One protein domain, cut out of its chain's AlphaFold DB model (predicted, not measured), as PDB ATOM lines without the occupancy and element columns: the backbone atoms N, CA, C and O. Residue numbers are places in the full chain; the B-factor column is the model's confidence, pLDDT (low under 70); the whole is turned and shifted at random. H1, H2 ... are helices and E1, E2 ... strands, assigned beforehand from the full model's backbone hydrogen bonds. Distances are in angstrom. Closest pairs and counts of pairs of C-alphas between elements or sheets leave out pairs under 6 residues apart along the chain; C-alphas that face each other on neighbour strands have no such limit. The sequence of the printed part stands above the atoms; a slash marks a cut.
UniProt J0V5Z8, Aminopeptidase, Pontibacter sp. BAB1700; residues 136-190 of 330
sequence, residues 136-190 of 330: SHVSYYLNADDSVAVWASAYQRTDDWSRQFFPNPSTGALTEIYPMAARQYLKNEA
ATOM      1  N   SER A 136      -1.067  -9.797 154.468       95.19
ATOM      2  CA  SER A 136      -2.259  -9.211 153.857       95.19
ATOM      3  C   SER A 136      -3.398  -9.100 154.862       95.19
ATOM      4  O   SER A 136      -3.667 -10.023 155.636       95.19
ATOM      5  N   HIS A 137      -4.092  -7.963 154.849       96.25
ATOM      6  CA  HIS A 137      -5.211  -7.701 155.744       96.25
ATOM      7  C   HIS A 137      -6.527  -7.709 154.973       96.25
ATOM      8  O   HIS A 137      -6.784  -6.811 154.174       96.25
ATOM      9  N   VAL A 138      -7.395  -8.675 155.262       97.50
ATOM     10  CA  VAL A 138      -8.765  -8.748 154.732       97.50
ATOM     11  C   VAL A 138      -9.652  -9.359 155.802       97.50
ATOM     12  O   VAL A 138      -9.296 -10.395 156.357       97.50
ATOM     13  N   SER A 139     -10.802  -8.748 156.064       97.88
ATOM     14  CA  SER A 139     -11.831  -9.294 156.950       97.88
ATOM     15  C   SER A 139     -13.215  -9.094 156.344       97.88
ATOM     16  O   SER A 139     -13.463  -8.107 155.645       97.88
ATOM     17  N   TYR A 140     -14.098 -10.054 156.599       98.19
ATOM     18  CA  TYR A 140     -15.496 -10.033 156.189       98.19
ATOM     19  C   TYR A 140     -16.368  -9.600 157.361       98.19
ATOM     20  O   TYR A 140     -16.280 -10.183 158.445       98.19
ATOM     21  N   TYR A 141     -17.241  -8.630 157.126       98.00
ATOM     22  CA  TYR A 141     -18.211  -8.160 158.104       98.00
ATOM     23  C   TYR A 141     -19.611  -8.303 157.526       98.00
ATOM     24  O   TYR A 141     -19.859  -7.851 156.411       98.00
ATOM     25  N   LEU A 142     -20.519  -8.901 158.290       98.19
ATOM     26  CA  LEU A 142     -21.928  -9.037 157.940       98.19
ATOM     27  C   LEU A 142     -22.792  -8.464 159.056       98.19
ATOM     28  O   LEU A 142     -22.698  -8.892 160.207       98.19
ATOM     29  N   ASN A 143     -23.669  -7.536 158.699       98.00
ATOM     30  CA  ASN A 143     -24.812  -7.170 159.511       98.00
ATOM     31  C   ASN A 143     -25.989  -8.090 159.151       98.00
ATOM     32  O   ASN A 143     -26.503  -8.061 158.036       98.00
ATOM     33  N   ALA A 144     -26.395  -8.947 160.085       97.25
ATOM     34  CA  ALA A 144     -27.458  -9.921 159.853       97.25
ATOM     35  C   ALA A 144     -28.867  -9.303 159.887       97.25
ATOM     36  O   ALA A 144     -29.813  -9.958 159.458       97.25
ATOM     37  N   ASP A 145     -29.020  -8.074 160.393       96.25
ATOM     38  CA  ASP A 145     -30.329  -7.418 160.501       96.25
ATOM     39  C   ASP A 145     -30.850  -6.926 159.145       96.25
ATOM     40  O   ASP A 145     -32.026  -7.085 158.828       96.25
ATOM     41  N   ASP A 146     -29.964  -6.349 158.336       94.56
ATOM     42  CA  ASP A 146     -30.252  -5.778 157.015       94.56
ATOM     43  C   ASP A 146     -29.589  -6.566 155.873       94.56
ATOM     44  O   ASP A 146     -29.766  -6.232 154.703       94.56
ATOM     45  N   SER A 147     -28.856  -7.636 156.201       95.25
ATOM     46  CA  SER A 147     -28.051  -8.418 155.259       95.25
ATOM     47  C   SER A 147     -27.024  -7.572 154.498       95.25
ATOM     48  O   SER A 147     -26.726  -7.859 153.343       95.25
ATOM     49  N   VAL A 148     -26.459  -6.536 155.126       96.75
ATOM     50  CA  VAL A 148     -25.363  -5.748 154.545       96.75
ATOM     51  C   VAL A 148     -24.027  -6.412 154.861       96.75
ATOM     52  O   VAL A 148     -23.702  -6.656 156.023       96.75
ATOM     53  N   ALA A 149     -23.225  -6.678 153.828       97.94
ATOM     54  CA  ALA A 149     -21.897  -7.262 153.972       97.94
ATOM     55  C   ALA A 149     -20.806  -6.386 153.349       97.94
ATOM     56  O   ALA A 149     -20.991  -5.774 152.296       97.94
ATOM     57  N   VAL A 150     -19.647  -6.341 154.006       98.06
ATOM     58  CA  VAL A 150     -18.521  -5.475 153.640       98.06
ATOM     59  C   VAL A 150     -17.203  -6.231 153.799       98.06
ATOM     60  O   VAL A 150     -16.939  -6.857 154.828       98.06
ATOM     61  N   TRP A 151     -16.346  -6.132 152.786       98.25
ATOM     62  CA  TRP A 151     -14.924  -6.441 152.891       98.25
ATOM     63  C   TRP A 151     -14.195  -5.232 153.456       98.25
ATOM     64  O   TRP A 151     -14.369  -4.127 152.941       98.25
ATOM     65  N   ALA A 152     -13.346  -5.431 154.465       97.75
ATOM     66  CA  ALA A 152     -12.521  -4.355 155.001       97.75
ATOM     67  C   ALA A 152     -11.047  -4.746 155.140       97.75
ATOM     68  O   ALA A 152     -10.701  -5.882 155.478       97.75
ATOM     69  N   SER A 153     -10.171  -3.772 154.912       97.12
ATOM     70  CA  SER A 153      -8.734  -3.876 155.122       97.12
ATOM     71  C   SER A 153      -8.212  -2.671 155.893       97.12
ATOM     72  O   SER A 153      -8.556  -1.527 155.595       97.12
ATOM     73  N   ALA A 154      -7.366  -2.921 156.894       94.38
ATOM     74  CA  ALA A 154      -6.624  -1.861 157.569       94.38
ATOM     75  C   ALA A 154      -5.585  -1.204 156.639       94.38
ATOM     76  O   ALA A 154      -5.105  -0.105 156.925       94.38
ATOM     77  N   TYR A 155      -5.237  -1.866 155.531       94.31
ATOM     78  CA  TYR A 155      -4.325  -1.357 154.519       94.31
ATOM     79  C   TYR A 155      -5.077  -0.598 153.434       94.31
ATOM     80  O   TYR A 155      -6.065  -1.063 152.884       94.31
ATOM     81  N   GLN A 156      -4.568   0.590 153.103       93.62
ATOM     82  CA  GLN A 156      -5.149   1.478 152.086       93.62
ATOM     83  C   GLN A 156      -4.773   1.076 150.652       93.62
ATOM     84  O   GLN A 156      -5.164   1.735 149.692       93.62
ATOM     85  N   ARG A 157      -3.966   0.024 150.491       93.69
ATOM     86  CA  ARG A 157      -3.542  -0.515 149.198       93.69
ATOM     87  C   ARG A 157      -3.730  -2.019 149.203       93.69
ATOM     88  O   ARG A 157      -3.494  -2.662 150.222       93.69
ATOM     89  N   THR A 158      -4.121  -2.547 148.052       96.19
ATOM     90  CA  THR A 158      -4.263  -3.983 147.835       96.19
ATOM     91  C   THR A 158      -2.969  -4.588 147.313       96.19
ATOM     92  O   THR A 158      -2.227  -3.964 146.550       96.19
ATOM     93  N   ASP A 159      -2.729  -5.824 147.724       95.00
ATOM     94  CA  ASP A 159      -1.714  -6.711 147.166       95.00
ATOM     95  C   ASP A 159      -2.298  -7.544 146.008       95.00
ATOM     96  O   ASP A 159      -3.425  -7.320 145.552       95.00
ATOM     97  N   ASP A 160      -1.498  -8.459 145.469       93.69
ATOM     98  CA  ASP A 160      -1.883  -9.339 144.367       93.69
ATOM     99  C   ASP A 160      -3.040 -10.281 144.728       93.69
ATOM    100  O   ASP A 160      -3.895 -10.532 143.879       93.69
ATOM    101  N   TRP A 161      -3.119 -10.737 145.980       96.44
ATOM    102  CA  TRP A 161      -4.189 -11.602 146.466       96.44
ATOM    103  C   TRP A 161      -5.424 -10.813 146.924       96.44
ATOM    104  O   TRP A 161      -6.545 -11.148 146.530       96.44
ATOM    105  N   SER A 162      -5.259  -9.759 147.727       97.19
ATOM    106  CA  SER A 162      -6.381  -9.031 148.339       97.19
ATOM    107  C   SER A 162      -7.176  -8.188 147.345       97.19
ATOM    108  O   SER A 162      -8.356  -7.927 147.576       97.19
ATOM    109  N   ARG A 163      -6.595  -7.826 146.191       97.31
ATOM    110  CA  ARG A 163      -7.287  -7.070 145.131       97.31
ATOM    111  C   ARG A 163      -8.616  -7.700 144.707       97.31
ATOM    112  O   ARG A 163      -9.531  -6.969 144.341       97.31
ATOM    113  N   GLN A 164      -8.754  -9.025 144.789       97.38
ATOM    114  CA  GLN A 164      -9.995  -9.722 144.433       97.38
ATOM    115  C   GLN A 164     -11.215  -9.285 145.268       97.38
ATOM    116  O   GLN A 164     -12.340  -9.372 144.778       97.38
ATOM    117  N   PHE A 165     -11.000  -8.808 146.500       98.06
ATOM    118  CA  PHE A 165     -12.058  -8.372 147.419       98.06
ATOM    119  C   PHE A 165     -12.410  -6.890 147.265       98.06
ATOM    120  O   PHE A 165     -13.447  -6.452 147.751       98.06
ATOM    121  N   PHE A 166     -11.566  -6.120 146.575       98.06
ATOM    122  CA  PHE A 166     -11.678  -4.667 146.448       98.06
ATOM    123  C   PHE A 166     -11.661  -4.225 144.973       98.06
ATOM    124  O   PHE A 166     -10.743  -3.514 144.562       98.06
ATOM    125  N   PRO A 167     -12.638  -4.647 144.144       96.50
ATOM    126  CA  PRO A 167     -12.744  -4.193 142.758       96.50
ATOM    127  C   PRO A 167     -13.063  -2.696 142.636       96.50
ATOM    128  O   PRO A 167     -12.569  -2.056 141.713       96.50
ATOM    129  N   ASN A 168     -13.856  -2.138 143.559       96.44
ATOM    130  CA  ASN A 168     -14.264  -0.729 143.583       96.44
ATOM    131  C   ASN A 168     -14.112  -0.158 145.006       96.44
ATOM    132  O   ASN A 168     -15.111   0.152 145.660       96.44
ATOM    133  N   PRO A 169     -12.876  -0.065 145.528       96.62
ATOM    134  CA  PRO A 169     -12.675   0.269 146.923       96.62
ATOM    135  C   PRO A 169     -13.050   1.716 147.231       96.62
ATOM    136  O   PRO A 169     -12.819   2.628 146.438       96.62
ATOM    137  N   SER A 170     -13.522   1.926 148.452       97.00
ATOM    138  CA  SER A 170     -13.666   3.235 149.084       97.00
ATOM    139  C   SER A 170     -12.925   3.248 150.420       97.00
ATOM    140  O   SER A 170     -12.678   2.195 151.004       97.00
ATOM    141  N   THR A 171     -12.555   4.424 150.921       97.50
ATOM    142  CA  THR A 171     -11.982   4.559 152.267       97.50
ATOM    143  C   THR A 171     -13.036   5.134 153.201       97.50
ATOM    144  O   THR A 171     -13.659   6.146 152.882       97.50
ATOM    145  N   GLY A 172     -13.239   4.502 154.355       96.44
ATOM    146  CA  GLY A 172     -14.199   4.973 155.349       96.44
ATOM    147  C   GLY A 172     -14.140   4.189 156.656       96.44
ATOM    148  O   GLY A 172     -13.504   3.138 156.739       96.44
ATOM    149  N   ALA A 173     -14.827   4.687 157.681       95.75
ATOM    150  CA  ALA A 173     -15.066   3.922 158.900       95.75
ATOM    151  C   ALA A 173     -16.145   2.848 158.678       95.75
ATOM    152  O   ALA A 173     -16.968   2.962 157.770       95.75
ATOM    153  N   LEU A 174     -16.142   1.801 159.504       95.00
ATOM    154  CA  LEU A 174     -17.120   0.702 159.466       95.00
ATOM    155  C   LEU A 174     -18.366   1.021 160.308       95.00
ATOM    156  O   LEU A 174     -18.805   0.188 161.097       95.00
ATOM    157  N   THR A 175     -18.914   2.231 160.188       93.81
ATOM    158  CA  THR A 175     -20.048   2.700 161.008       93.81
ATOM    159  C   THR A 175     -21.329   1.898 160.785       93.81
ATOM    160  O   THR A 175     -22.167   1.814 161.676       93.81
ATOM    161  N   GLU A 176     -21.472   1.273 159.615       91.69
ATOM    162  CA  GLU A 176     -22.565   0.347 159.302       91.69
ATOM    163  C   GLU A 176     -22.485  -0.977 160.085       91.69
ATOM    164  O   GLU A 176     -23.497  -1.648 160.274       91.69
ATOM    165  N   ILE A 177     -21.296  -1.332 160.583       94.75
ATOM    166  CA  ILE A 177     -21.075  -2.515 161.419       94.75
ATOM    167  C   ILE A 177     -20.980  -2.110 162.889       94.75
ATOM    168  O   ILE A 177     -21.728  -2.613 163.718       94.75
ATOM    169  N   TYR A 178     -20.084  -1.183 163.218       93.75
ATOM    170  CA  TYR A 178     -19.803  -0.734 164.576       93.75
ATOM    171  C   TYR A 178     -20.193   0.742 164.734       93.75
ATOM    172  O   TYR A 178     -19.528   1.597 164.148       93.75
ATOM    173  N   PRO A 179     -21.191   1.087 165.572       92.75
ATOM    174  CA  PRO A 179     -21.645   2.474 165.736       92.75
ATOM    175  C   PRO A 179     -20.546   3.467 166.154       92.75
ATOM    176  O   PRO A 179     -20.581   4.633 165.778       92.75
ATOM    177  N   MET A 180     -19.546   2.995 166.907       94.19
ATOM    178  CA  MET A 180     -18.406   3.779 167.399       94.19
ATOM    179  C   MET A 180     -17.167   3.721 166.491       94.19
ATOM    180  O   MET A 180     -16.084   4.155 166.891       94.19
ATOM    181  N   ALA A 181     -17.271   3.145 165.288       93.81
ATOM    182  CA  ALA A 181     -16.129   3.048 164.387       93.81
ATOM    183  C   ALA A 181     -15.648   4.436 163.942       93.81
ATOM    184  O   ALA A 181     -16.353   5.158 163.245       93.81
ATOM    185  N   ALA A 182     -14.399   4.764 164.275       92.56
ATOM    186  CA  ALA A 182     -13.726   5.981 163.809       92.56
ATOM    187  C   ALA A 182     -12.534   5.690 162.878       92.56
ATOM    188  O   ALA A 182     -12.149   6.524 162.053       92.56
ATOM    189  N   ARG A 183     -11.934   4.498 162.999       93.00
ATOM    190  CA  ARG A 183     -10.765   4.097 162.210       93.00
ATOM    191  C   ARG A 183     -11.139   3.942 160.739       93.00
ATOM    192  O   ARG A 183     -12.148   3.327 160.415       93.00
ATOM    193  N   GLN A 184     -10.284   4.464 159.868       95.44
ATOM    194  CA  GLN A 184     -10.438   4.359 158.421       95.44
ATOM    195  C   GLN A 184      -9.955   2.995 157.919       95.44
ATOM    196  O   GLN A 184      -8.828   2.586 158.206       95.44
ATOM    197  N   TYR A 185     -10.795   2.335 157.127       96.69
ATOM    198  CA  TYR A 185     -10.515   1.086 156.429       96.69
ATOM    199  C   TYR A 185     -10.657   1.301 154.924       96.69
ATOM    200  O   TYR A 185     -11.458   2.127 154.484       96.69
ATOM    201  N   LEU A 186      -9.902   0.538 154.138       98.00
ATOM    202  CA  LEU A 186     -10.265   0.283 152.751       98.00
ATOM    203  C   LEU A 186     -11.455  -0.677 152.764       98.00
ATOM    204  O   LEU A 186     -11.393  -1.717 153.418       98.00
ATOM    205  N   LYS A 187     -12.537  -0.319 152.084       97.75
ATOM    206  CA  LYS A 187     -13.825  -1.006 152.117       97.75
ATOM    207  C   LYS A 187     -14.289  -1.330 150.710       97.75
ATOM    208  O   LYS A 187     -14.067  -0.552 149.786       97.75
ATOM    209  N   ASN A 188     -14.988  -2.440 150.561       98.06
ATOM    210  CA  ASN A 188     -15.749  -2.758 149.360       98.06
ATOM    211  C   ASN A 188     -16.999  -3.529 149.774       98.06
ATOM    212  O   ASN A 188     -16.967  -4.277 150.750       98.06
ATOM    213  N   GLU A 189     -18.090  -3.370 149.035       97.75
ATOM    214  CA  GLU A 189     -19.279  -4.200 149.238       97.75
ATOM    215  C   GLU A 189     -18.925  -5.685 149.074       97.75
ATOM    216  O   GLU A 189     -18.079  -6.058 148.252       97.75
ATOM    217  N   ALA A 190     -19.554  -6.535 149.879       97.75
ATOM    218  CA  ALA A 190     -19.396  -7.977 149.810       97.75
ATOM    219  C   ALA A 190     -20.750  -8.647 149.582       97.75
ATOM    220  O   ALA A 190     -21.796  -8.099 149.919       97.75
TER     221      ALA A 190
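This is residues 136 to 190 of the 330 residues of the protein "Aminopeptidase" of Pontibacter sp. BAB1700 (UniProt J0V5Z8). One strongly twisted antiparallel sheet of four strands makes the body, with the short helix H1 grazing it and a wide loop, residues 173 to 184, joining E3 to E4. The long axis runs from the turn of the E1 and E2 hairpin at Asp 145 to the link before H1 at Asp 160. The printed part has 55 residues, with four named strands and one named helix in the order E1, E2, H1, E3, E4; the sheet's order is E1, E2, E4, E3. The class is mostly strand, though under half of the residues, 24, are in named elements. The whole is compact, with a radius of gyration of the C-alphas of 10.7 A, and only just elongated, with spans of 32 by 22 by 17 A.

Edge strand E1, residues 139 to 143, and inner strand E2, residues 148 to 153, form an antiparallel hairpin at 157 degrees, with N 141 and O 150 within hydrogen-bond range at 2.9 A. E2 is also antiparallel to inner strand E4, residues 185 to 190, at 143 degrees; N 151 and O 188 are 2.8 A apart. E4 and edge strand E3, residues 170 to 172, form a second antiparallel hairpin at 121 degrees, with N 187 and O 170 at 2.7 A. E3 is apart from E1 and E2. From edge to edge the strands' lines turn by 108 degrees. H1, residues 162 to 165, is on the sheet but only grazes it; its closest C-alphas to E2 are those of Phe 165 and Trp 151, 6.5 A apart. H1 is too short for an O i to N i+4 pair; its one O i to N i+3 pair is within range. E2, H1 and E3 form a split strand-helix-strand unit, two strands of one sheet that are not neighbours, with a helix between them along the chain and E4 between them in the sheet, and its crossover is right-handed.

E1 begins at C-alpha 139, (-11.831, -9.294, 156.950), and is 13.4 A long. E2 is 16.7 A from first to last C-alpha. H1 is 5.8 A long and begins at C-alpha 162, (-6.381, -9.031, 148.339). E3 is 6.5 A long. E4 is 14.3 A long and ends at C-alpha 190, (-19.396, -7.977, 149.810).

The two C-alphas farthest apart, those of Asp 145 and Asp 160, are 32.8 A apart. The printed part has no cut. The links E1 to E2 and H1 to E3 are tight, E2 to H1 is short, and E3 to E4 is long, with 12 residues. The mean pLDDT of the printed part is 96.1, and no printed residue is under 70.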